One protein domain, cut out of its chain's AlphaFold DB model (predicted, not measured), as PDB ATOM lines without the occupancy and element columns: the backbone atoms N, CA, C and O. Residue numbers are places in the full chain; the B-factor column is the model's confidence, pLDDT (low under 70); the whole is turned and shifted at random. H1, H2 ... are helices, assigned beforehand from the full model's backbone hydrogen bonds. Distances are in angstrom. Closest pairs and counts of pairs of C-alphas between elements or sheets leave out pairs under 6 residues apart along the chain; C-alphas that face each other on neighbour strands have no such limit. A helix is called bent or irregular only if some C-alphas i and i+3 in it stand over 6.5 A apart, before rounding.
ATOM      1  N   GLN A 147      23.140 -49.243  -4.593       84.81
ATOM      2  CA  GLN A 147      23.400 -47.979  -5.287       84.81
ATOM      3  C   GLN A 147      22.231 -47.001  -5.138       84.81
ATOM      4  O   GLN A 147      22.456 -45.832  -4.830       84.81
ATOM      5  N   LYS A 148      20.986 -47.478  -5.274       86.38
ATOM      6  CA  LYS A 148      19.787 -46.655  -5.049       86.38
ATOM      7  C   LYS A 148      19.749 -46.092  -3.627       86.38
ATOM      8  O   LYS A 148      19.573 -44.888  -3.467       86.38
ATOM      9  N   ARG A 149      20.000 -46.927  -2.612       86.88
ATOM     10  CA  ARG A 149      20.049 -46.491  -1.204       86.88
ATOM     11  C   ARG A 149      21.140 -45.456  -0.944       86.88
ATOM     12  O   ARG A 149      20.889 -44.488  -0.239       86.88
ATOM     13  N   MET A 150      22.336 -45.633  -1.508       85.81
ATOM     14  CA  MET A 150      23.419 -44.650  -1.368       85.81
ATOM     15  C   MET A 150      23.073 -43.317  -2.040       85.81
ATOM     16  O   MET A 150      23.292 -42.262  -1.450       85.81
ATOM     17  N   ALA A 151      22.492 -43.355  -3.240       86.56
ATOM     18  CA  ALA A 151      22.061 -42.150  -3.944       86.56
ATOM     19  C   ALA A 151      20.945 -41.405  -3.189       86.56
ATOM     20  O   ALA A 151      20.950 -40.177  -3.130       86.56
ATOM     21  N   GLU A 152      19.998 -42.132  -2.598       85.94
ATOM     22  CA  GLU A 152      18.926 -41.555  -1.785       85.94
ATOM     23  C   GLU A 152      19.450 -40.980  -0.464       85.94
ATOM     24  O   GLU A 152      19.084 -39.866  -0.095       85.94
ATOM     25  N   ALA A 153      20.380 -41.671   0.203       87.81
ATOM     26  CA  ALA A 153      21.041 -41.163   1.401       87.81
ATOM     27  C   ALA A 153      21.804 -39.858   1.129       87.81
ATOM     28  O   ALA A 153      21.707 -38.924   1.921       87.81
ATOM     29  N   GLU A 154      22.505 -39.750  -0.005       87.50
ATOM     30  CA  GLU A 154      23.206 -38.513  -0.365       87.50
ATOM     31  C   GLU A 154      22.230 -37.379  -0.706       87.50
ATOM     32  O   GLU A 154      22.420 -36.247  -0.257       87.50
ATOM     33  N   LYS A 155      21.137 -37.671  -1.427       85.19
ATOM     34  CA  LYS A 155      20.067 -36.688  -1.667       85.19
ATOM     35  C   LYS A 155      19.461 -36.183  -0.359       85.19
ATOM     36  O   LYS A 155      19.307 -34.973  -0.199       85.19
ATOM     37  N   ASN A 156      19.174 -37.086   0.578       85.94
ATOM     38  CA  ASN A 156      18.641 -36.741   1.893       85.94
ATOM     39  C   ASN A 156      19.647 -35.919   2.703       85.94
ATOM     40  O   ASN A 156      19.264 -34.900   3.265       85.94
ATOM     41  N   ARG A 157      20.938 -36.275   2.681       88.38
ATOM     42  CA  ARG A 157      21.999 -35.509   3.351       88.38
ATOM     43  C   ARG A 157      22.097 -34.079   2.818       88.38
ATOM     44  O   ARG A 157      22.168 -33.132   3.597       88.38
ATOM     45  N   ILE A 158      22.077 -33.909   1.494       89.31
ATOM     46  CA  ILE A 158      22.109 -32.584   0.853       89.31
ATOM     47  C   ILE A 158      20.847 -31.788   1.201       89.31
ATOM     48  O   ILE A 158      20.932 -30.592   1.486       89.31
ATOM     49  N   PHE A 159      19.679 -32.434   1.167       85.62
ATOM     50  CA  PHE A 159      18.414 -31.805   1.528       85.62
ATOM     51  C   PHE A 159      18.414 -31.345   2.989       85.62
ATOM     52  O   PHE A 159      18.090 -30.192   3.259       85.62
ATOM     53  N   GLU A 160      18.838 -32.200   3.915       87.69
ATOM     54  CA  GLU A 160      18.870 -31.917   5.348       87.69
ATOM     55  C   GLU A 160      19.864 -30.795   5.679       87.69
ATOM     56  O   GLU A 160      19.528 -29.876   6.427       87.69
ATOM     57  N   ALA A 161      21.035 -30.776   5.031       89.06
ATOM     58  CA  ALA A 161      21.993 -29.678   5.153       89.06
ATOM     59  C   ALA A 161      21.414 -28.339   4.656       89.06
ATOM     60  O   ALA A 161      21.533 -27.318   5.336       89.06
ATOM     61  N   LYS A 162      20.743 -28.331   3.492       87.94
ATOM     62  CA  LYS A 162      20.072 -27.129   2.962       87.94
ATOM     63  C   LYS A 162      18.920 -26.675   3.856       87.94
ATOM     64  O   LYS A 162      18.764 -25.480   4.094       87.94
ATOM     65  N   PHE A 163      18.124 -27.616   4.355       88.25
ATOM     66  CA  PHE A 163      17.020 -27.336   5.263       88.25
ATOM     67  C   PHE A 163      17.526 -26.697   6.558       88.25
ATOM     68  O   PHE A 163      16.994 -25.672   6.983       88.25
ATOM     69  N   GLN A 164      18.595 -27.243   7.144       88.56
ATOM     70  CA  GLN A 164      19.179 -26.691   8.359       88.56
ATOM     71  C   GLN A 164      19.744 -25.282   8.135       88.56
ATOM     72  O   GLN A 164      19.457 -24.391   8.932       88.56
ATOM     73  N   ALA A 165      20.438 -25.046   7.016       90.38
ATOM     74  CA  ALA A 165      20.927 -23.715   6.651       90.38
ATOM     75  C   ALA A 165      19.786 -22.690   6.481       90.38
ATOM     76  O   ALA A 165      19.903 -21.546   6.920       90.38
ATOM     77  N   ASN A 166      18.656 -23.096   5.891       91.31
ATOM     78  CA  ASN A 166      17.473 -22.239   5.783       91.31
ATOM     79  C   ASN A 166      16.860 -21.927   7.158       91.31
ATOM     80  O   ASN A 166      16.450 -20.795   7.405       91.31
ATOM     81  N   VAL A 167      16.788 -22.919   8.054       91.62
ATOM     82  CA  VAL A 167      16.298 -22.727   9.428       91.62
ATOM     83  C   VAL A 167      17.172 -21.729  10.183       91.62
ATOM     84  O   VAL A 167      16.632 -20.871  10.879       91.62
ATOM     85  N   ASP A 168      18.491 -21.816  10.028       92.19
ATOM     86  CA  ASP A 168      19.427 -20.915  10.697       92.19
ATOM     87  C   ASP A 168      19.289 -19.476  10.152       92.19
ATOM     88  O   ASP A 168      19.103 -18.547  10.934       92.19
ATOM     89  N   LEU A 169      19.186 -19.294   8.827       92.38
ATOM     90  CA  LEU A 169      18.911 -17.984   8.206       92.38
ATOM     91  C   LEU A 169      17.612 -17.332   8.712       92.38
ATOM     92  O   LEU A 169      17.569 -16.129   8.983       92.38
ATOM     93  N   ILE A 170      16.537 -18.115   8.825       92.75
ATOM     94  CA  ILE A 170      15.242 -17.627   9.319       92.75
ATOM     95  C   ILE A 170      15.320 -17.307  10.820       92.75
ATOM     96  O   ILE A 170      14.721 -16.330  11.274       92.75
ATOM     97  N   ALA A 171      16.058 -18.101  11.600       93.75
ATOM     98  CA  ALA A 171      16.274 -17.835  13.018       93.75
ATOM     99  C   ALA A 171      17.004 -16.500  13.222       93.75
ATOM    100  O   ALA A 171      16.530 -15.667  13.998       93.75
ATOM    101  N   ASP A 172      18.076 -16.252  12.468       92.56
ATOM    102  CA  ASP A 172      18.819 -14.989  12.507       92.56
ATOM    103  C   ASP A 172      17.921 -13.804  12.141       92.56
ATOM    104  O   ASP A 172      17.916 -12.775  12.819       92.56
ATOM    105  N   HIS A 173      17.081 -13.963  11.113       93.12
ATOM    106  CA  HIS A 173      16.100 -12.951  10.735       93.12
ATOM    107  C   HIS A 173      15.105 -12.640  11.867       93.12
ATOM    108  O   HIS A 173      14.871 -11.468  12.174       93.12
ATOM    109  N   PHE A 174      14.571 -13.655  12.556       91.81
ATOM    110  CA  PHE A 174      13.722 -13.428  13.730       91.81
ATOM    111  C   PHE A 174      14.468 -12.740  14.879       91.81
ATOM    112  O   PHE A 174      13.876 -11.899  15.560       91.81
ATOM    113  N   GLY A 175      15.744 -13.071  15.091       90.94
ATOM    114  CA  GLY A 175      16.610 -12.391  16.055       90.94
ATOM    115  C   GLY A 175      16.763 -10.901  15.738       90.94
ATOM    116  O   GLY A 175      16.559 -10.059  16.616       90.94
ATOM    117  N   ARG A 176      17.021 -10.562  14.467       89.00
ATOM    118  CA  ARG A 176      17.114  -9.172  13.987       89.00
ATOM    119  C   ARG A 176      15.815  -8.400  14.178       89.00
ATOM    120  O   ARG A 176      15.827  -7.329  14.782       89.00
ATOM    121  N   LEU A 177      14.683  -8.957  13.746       89.25
ATOM    122  CA  LEU A 177      13.369  -8.324  13.921       89.25
ATOM    123  C   LEU A 177      13.037  -8.071  15.400       89.25
ATOM    124  O   LEU A 177      12.528  -7.009  15.765       89.25
ATOM    125  N   ALA A 178      13.352  -9.027  16.275       89.81
ATOM    126  CA  ALA A 178      13.169  -8.889  17.718       89.81
ATOM    127  C   ALA A 178      14.064  -7.791  18.323       89.81
ATOM    128  O   ALA A 178      13.625  -7.023  19.181       89.81
ATOM    129  N   LYS A 179      15.311  -7.676  17.850       90.06
ATOM    130  CA  LYS A 179      16.240  -6.623  18.275       90.06
ATOM    131  C   LYS A 179      15.761  -5.237  17.828       90.06
ATOM    132  O   LYS A 179      15.726  -4.325  18.649       90.06
ATOM    133  N   HIS A 180      15.319  -5.094  16.577       87.75
ATOM    134  CA  HIS A 180      14.778  -3.833  16.051       87.75
ATOM    135  C   HIS A 180      13.470  -3.403  16.725       87.75
ATOM    136  O   HIS A 180      13.231  -2.212  16.889       87.75
ATOM    137  N   SER A 181      12.644  -4.352  17.169       87.69
ATOM    138  CA  SER A 181      11.407  -4.065  17.912       87.69
ATOM    139  C   SER A 181      11.621  -3.775  19.409       87.69
ATOM    140  O   SER A 181      10.650  -3.618  20.149       87.69
ATOM    141  N   GLY A 182      12.875  -3.699  19.876       88.31
ATOM    142  CA  GLY A 182      13.217  -3.351  21.260       88.31
ATOM    143  C   GLY A 182      13.012  -4.477  22.279       88.31
ATOM    144  O   GLY A 182      13.100  -4.233  23.481       88.31
ATOM    145  N   LYS A 183      12.745  -5.712  21.832       90.69
ATOM    146  CA  LYS A 183      12.563  -6.895  22.694       90.69
ATOM    147  C   LYS A 183      13.380  -8.076  22.155       90.69
ATOM    148  O   LYS A 183      12.802  -8.977  21.539       90.69
ATOM    149  N   PRO A 184      14.710  -8.089  22.361       91.31
ATOM    150  CA  PRO A 184      15.567  -9.147  21.841       91.31
ATOM    151  C   PRO A 184      15.153 -10.517  22.394       91.31
ATOM    152  O   PRO A 184      14.801 -10.659  23.566       91.31
ATOM    153  N   ILE A 185      15.196 -11.534  21.535       91.12
ATOM    154  CA  ILE A 185      14.910 -12.928  21.893       91.12
ATOM    155  C   ILE A 185      16.203 -13.739  21.921       91.12
ATOM    156  O   ILE A 185      17.143 -13.427  21.199       91.12
ATOM    157  N   SER A 186      16.233 -14.805  22.724       93.12
ATOM    158  CA  SER A 186      17.361 -15.744  22.715       93.12
ATOM    159  C   SER A 186      17.429 -16.546  21.411       93.12
ATOM    160  O   SER A 186      16.385 -16.885  20.839       93.12
ATOM    161  N   ASP A 187      18.633 -16.954  21.011       89.56
ATOM    162  CA  ASP A 187      18.878 -17.786  19.821       89.56
ATOM    163  C   ASP A 187      18.075 -19.090  19.852       89.56
ATOM    164  O   ASP A 187      17.490 -19.518  18.856       89.56
ATOM    165  N   ARG A 188      17.952 -19.700  21.039       92.50
ATOM    166  CA  ARG A 188      17.136 -20.906  21.241       92.50
ATOM    167  C   ARG A 188      15.663 -20.650  20.913       92.50
ATOM    168  O   ARG A 188      15.005 -21.508  20.320       92.50
ATOM    169  N   THR A 189      15.138 -19.483  21.285       91.69
ATOM    170  CA  THR A 189      13.764 -19.070  20.968       91.69
ATOM    171  C   THR A 189      13.605 -18.789  19.475       91.69
ATOM    172  O   THR A 189      12.617 -19.228  18.882       91.69
ATOM    173  N   ALA A 190      14.571 -18.108  18.858       90.75
ATOM    174  CA  ALA A 190      14.566 -17.799  17.430       90.75
ATOM    175  C   ALA A 190      14.586 -19.073  16.569       90.75
ATOM    176  O   ALA A 190      13.726 -19.258  15.706       90.75
ATOM    177  N   ARG A 191      15.468 -20.026  16.893       91.75
ATOM    178  CA  ARG A 191      15.561 -21.326  16.211       91.75
ATOM    179  C   ARG A 191      14.300 -22.170  16.376       91.75
ATOM    180  O   ARG A 191      13.852 -22.813  15.431       91.75
ATOM    181  N   ARG A 192      13.667 -22.130  17.555       92.88
ATOM    182  CA  ARG A 192      12.378 -22.803  17.788       92.88
ATOM    183  C   ARG A 192      11.259 -22.205  16.929       92.88
ATOM    184  O   ARG A 192      10.455 -22.962  16.391       92.88
ATOM    185  N   LYS A 193      11.222 -20.876  16.777       90.75
ATOM    186  CA  LYS A 193      10.275 -20.190  15.883       90.75
ATOM    187  C   LYS A 193      10.528 -20.535  14.415       90.75
ATOM    188  O   LYS A 193       9.575 -20.856  13.716       90.75
ATOM    189  N   ALA A 194      11.788 -20.554  13.978       91.44
ATOM    190  CA  ALA A 194      12.168 -20.938  12.619       91.44
ATOM    191  C   ALA A 194      11.775 -22.389  12.285       91.44
ATOM    192  O   ALA A 194      11.164 -22.640  11.251       91.44
ATOM    193  N   LEU A 195      12.024 -23.337  13.195       90.50
ATOM    194  CA  LEU A 195      11.586 -24.731  13.037       90.50
ATOM    195  C   LEU A 195      10.060 -24.872  13.002       90.50
ATOM    196  O   LEU A 195       9.534 -25.695  12.260       90.50
ATOM    197  N   HIS A 196       9.342 -24.091  13.813       89.56
ATOM    198  CA  HIS A 196       7.881 -24.077  13.787       89.56
ATOM    199  C   HIS A 196       7.350 -23.524  12.454       89.56
ATOM    200  O   HIS A 196       6.450 -24.124  11.873       89.56
ATOM    201  N   ALA A 197       7.930 -22.430  11.951       86.94
ATOM    202  CA  ALA A 197       7.610 -21.853  10.647       86.94
ATOM    203  C   ALA A 197       7.830 -22.867   9.512       86.94
ATOM    204  O   ALA A 197       6.904 -23.150   8.760       86.94
ATOM    205  N   ALA A 198       8.997 -23.513   9.476       85.69
ATOM    206  CA  ALA A 198       9.345 -24.510   8.463       85.69
ATOM    207  C   ALA A 198       8.438 -25.758   8.445       85.69
ATOM    208  O   ALA A 198       8.422 -26.484   7.459       85.69
ATOM    209  N   ARG A 199       7.706 -26.038   9.534       84.31
ATOM    210  CA  ARG A 199       6.823 -27.214   9.663       84.31
ATOM    211  C   ARG A 199       5.338 -26.916   9.474       84.31
ATOM    212  O   ARG A 199       4.568 -27.855   9.300       84.31
ATOM    213  N   ARG A 200       4.912 -25.658   9.627       80.81
ATOM    214  CA  ARG A 200       3.485 -25.280   9.671       80.81
ATOM    215  C   ARG A 200       3.058 -24.255   8.634       80.81
ATOM    216  O   ARG A 200       1.857 -24.102   8.435       80.81
ATOM    217  N   MET A 201       3.993 -23.524   8.042       79.75
ATOM    218  CA  MET A 201       3.662 -22.575   6.986       79.75
ATOM    219  C   MET A 201       3.381 -23.334   5.694       79.75
ATOM    220  O   MET A 201       3.978 -24.381   5.443       79.75
ATOM    221  N   SER A 202       2.447 -22.815   4.899       80.00
ATOM    222  CA  SER A 202       2.257 -23.312   3.542       80.00
ATOM    223  C   SER A 202       3.533 -23.064   2.727       80.00
ATOM    224  O   SER A 202       4.310 -22.162   3.059       80.00
ATOM    225  N   ASP A 203       3.759 -23.847   1.667       75.44
ATOM    226  CA  ASP A 203       4.945 -23.689   0.811       75.44
ATOM    227  C   ASP A 203       5.160 -22.225   0.368       75.44
ATOM    228  O   ASP A 203       6.263 -21.712   0.576       75.44
ATOM    229  N   PRO A 204       4.148 -21.494  -0.155       84.19
ATOM    230  CA  PRO A 204       4.317 -20.090  -0.542       84.19
ATOM    231  C   PRO A 204       4.796 -19.178   0.597       84.19
ATOM    232  O   PRO A 204       5.716 -18.381   0.402       84.19
ATOM    233  N   ASP A 205       4.220 -19.320   1.793       84.62
ATOM    234  CA  ASP A 205       4.546 -18.459   2.934       84.62
ATOM    235  C   ASP A 205       5.964 -18.739   3.457       84.62
ATOM    236  O   ASP A 205       6.697 -17.821   3.835       84.62
ATOM    237  N   TYR A 206       6.372 -20.014   3.473       87.06
ATOM    238  CA  TYR A 206       7.719 -20.414   3.881       87.06
ATOM    239  C   TYR A 206       8.785 -19.861   2.928       87.06
ATOM    240  O   TYR A 206       9.804 -19.326   3.378       87.06
ATOM    241  N   TRP A 207       8.552 -19.948   1.614       86.50
ATOM    242  CA  TRP A 207       9.485 -19.417   0.620       86.50
ATOM    243  C   TRP A 207       9.606 -17.897   0.696       86.50
ATOM    244  O   TRP A 207      10.722 -17.382   0.600       86.50
ATOM    245  N   GLN A 208       8.500 -17.188   0.936       90.19
ATOM    246  CA  GLN A 208       8.532 -15.742   1.135       90.19
ATOM    247  C   GLN A 208       9.360 -15.364   2.374       90.19
ATOM    248  O   GLN A 208      10.263 -14.534   2.278       90.19
ATOM    249  N   LEU A 209       9.149 -16.050   3.503       90.06
ATOM    250  CA  LEU A 209       9.925 -15.833   4.727       90.06
ATOM    251  C   LEU A 209      11.430 -16.081   4.520       90.06
ATOM    252  O   LEU A 209      12.265 -15.341   5.042       90.06
ATOM    253  N   LEU A 210      11.795 -17.103   3.744       90.75
ATOM    254  CA  LEU A 210      13.192 -17.379   3.409       90.75
ATOM    255  C   LEU A 210      13.805 -16.279   2.525       90.75
ATOM    256  O   LEU A 210      14.976 -15.933   2.701       90.75
ATOM    257  N   VAL A 211      13.042 -15.726   1.577       92.38
ATOM    258  CA  VAL A 211      13.477 -14.586   0.751       92.38
ATOM    259  C   VAL A 211      13.725 -13.355   1.622       92.38
ATOM    260  O   VAL A 211      14.769 -12.713   1.484       92.38
ATOM    261  N   ASP A 212      12.821 -13.064   2.554       89.94
ATOM    262  CA  ASP A 212      12.948 -11.927   3.467       89.94
ATOM    263  C   ASP A 212      14.155 -12.089   4.401       89.94
ATOM    264  O   ASP A 212      14.942 -11.155   4.579       89.94
ATOM    265  N   ALA A 213      14.386 -13.306   4.906       91.12
ATOM    266  CA  ALA A 213      15.564 -13.635   5.703       91.12
ATOM    267  C   ALA A 213      16.879 -13.426   4.930       91.12
ATOM    268  O   ALA A 213      17.822 -12.837   5.466       91.12
ATOM    269  N   LYS A 214      16.937 -13.848   3.657       91.00
ATOM    270  CA  LYS A 214      18.103 -13.629   2.778       91.00
ATOM    271  C   LYS A 214      18.351 -12.148   2.501       91.00
ATOM    272  O   LYS A 214      19.494 -11.704   2.570       91.00
ATOM    273  N   ARG A 215      17.295 -11.377   2.220       89.25
ATOM    274  CA  ARG A 215      17.395  -9.923   2.006       89.25
ATOM    275  C   ARG A 215      17.917  -9.219   3.252       89.25
ATOM    276  O   ARG A 215      18.865  -8.450   3.155       89.25
ATOM    277  N   SER A 216      17.357  -9.559   4.411       84.56
ATOM    278  CA  SER A 216      17.772  -9.030   5.711       84.56
ATOM    279  C   SER A 216      19.241  -9.330   6.027       84.56
ATOM    280  O   SER A 216      19.911  -8.474   6.591       84.56
ATOM    281  N   ALA A 217      19.758 -10.501   5.640       84.94
ATOM    282  CA  ALA A 217      21.175 -10.830   5.797       84.94
ATOM    283  C   ALA A 217      22.087 -10.022   4.854       84.94
ATOM    284  O   ALA A 217      23.180  -9.627   5.247       84.94
ATOM    285  N   ALA A 218      21.640  -9.745   3.624       81.00
ATOM    286  CA  ALA A 218      22.401  -8.950   2.659       81.00
ATOM    287  C   ALA A 218      22.493  -7.462   3.042       81.00
ATOM    288  O   ALA A 218      23.460  -6.802   2.686       81.00
ATOM    289  N   THR A 219      21.514  -6.936   3.787       74.44
ATOM    290  CA  THR A 219      21.490  -5.521   4.211       74.44
ATOM    291  C   THR A 219      22.498  -5.205   5.330       74.44
ATOM    292  O   THR A 219      22.753  -4.039   5.604       74.44
ATOM    293  N   GLU A 220      23.086  -6.221   5.974       63.38
ATOM    294  CA  GLU A 220      24.101  -6.067   7.033       63.38
ATOM    295  C   GLU A 220      25.545  -6.298   6.546       63.38
ATOM    296  O   GLU A 220      26.472  -6.181   7.351       63.38
TER     297      GLU A 220
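Overview. This is residues 147 to 220 of the 228 residues of an uncharacterized protein of Xanthomonas citri pv. aurantifolii str. ICPB 10535 (UniProt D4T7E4). One long helix, H1, runs the length of the domain, and two shorter helices, H2 and H3, make a V whose two arms straddle H1 in its later half and cross it steeply. Residues 147 to 162 of H1 stick out free as a long arm, while the rest of the printed part forms a compact head of 58 residues spanning 30 by 23 by 18 A. The printed part has 74 residues with three named helices, H1, H2 and H3 in that order, and no named strand; the class is all helix. The whole is loose, with a radius of gyration of the C-alphas of 14.5 A, and spans 53 by 25 by 22 A, its length made by H1 with its free arm.

Along the chain. Find C-alpha 147 at (23.400, -47.979, -5.287); from there H1, residues 147 to 180, runs 49.8 A to C-alpha 180 at (14.778, -3.833, 16.051). After six residues, look at Asp 187, where H2, residues 187 to 200, begins; it measures 19.9 A from first to last C-alpha. Two residues further on, H3 takes residues 203 to 218 and runs 22.9 A, ending at C-alpha 218 at (22.401, -8.950, 2.659). None of the three helices is bent or irregular.

Arrangement. Begin with H1 and look at its residues 167 to 175, which alone touch H2. The closest C-alphas of H1 and H2 are those of Ala 171 and Ala 190, 4.7 A apart. These two helices run opposite ways at a steep tilt of 58 degrees. Next look at residues 166 to 173 of H1, which alone touch H3. Here the closest C-alphas are those of His 173 and Ala 213, 5.1 A apart. H1 and H3 run the same way at a steep tilt of 63 degrees. H2 and H3 are close but not clearly touching, with the C-alphas of Ala 198 and Tyr 206 the closest at 6.4 A. They run opposite ways at a shallow tilt of 33 degrees, only just short of steep. In H1, H2 and H3 you will find every backbone O i to N i+4 pair within hydrogen-bond range.

Size, cuts and confidence. The C-alphas of Gln 147 and Gly 182 are the two farthest apart in the domain, at 52.9 A. The printed part has no cut. The link from H1 to H2 is short and that from H2 to H3 is tight. In the B-factor column the mean pLDDT of the printed part is 87.9, and one residue, Glu 220, is under 70.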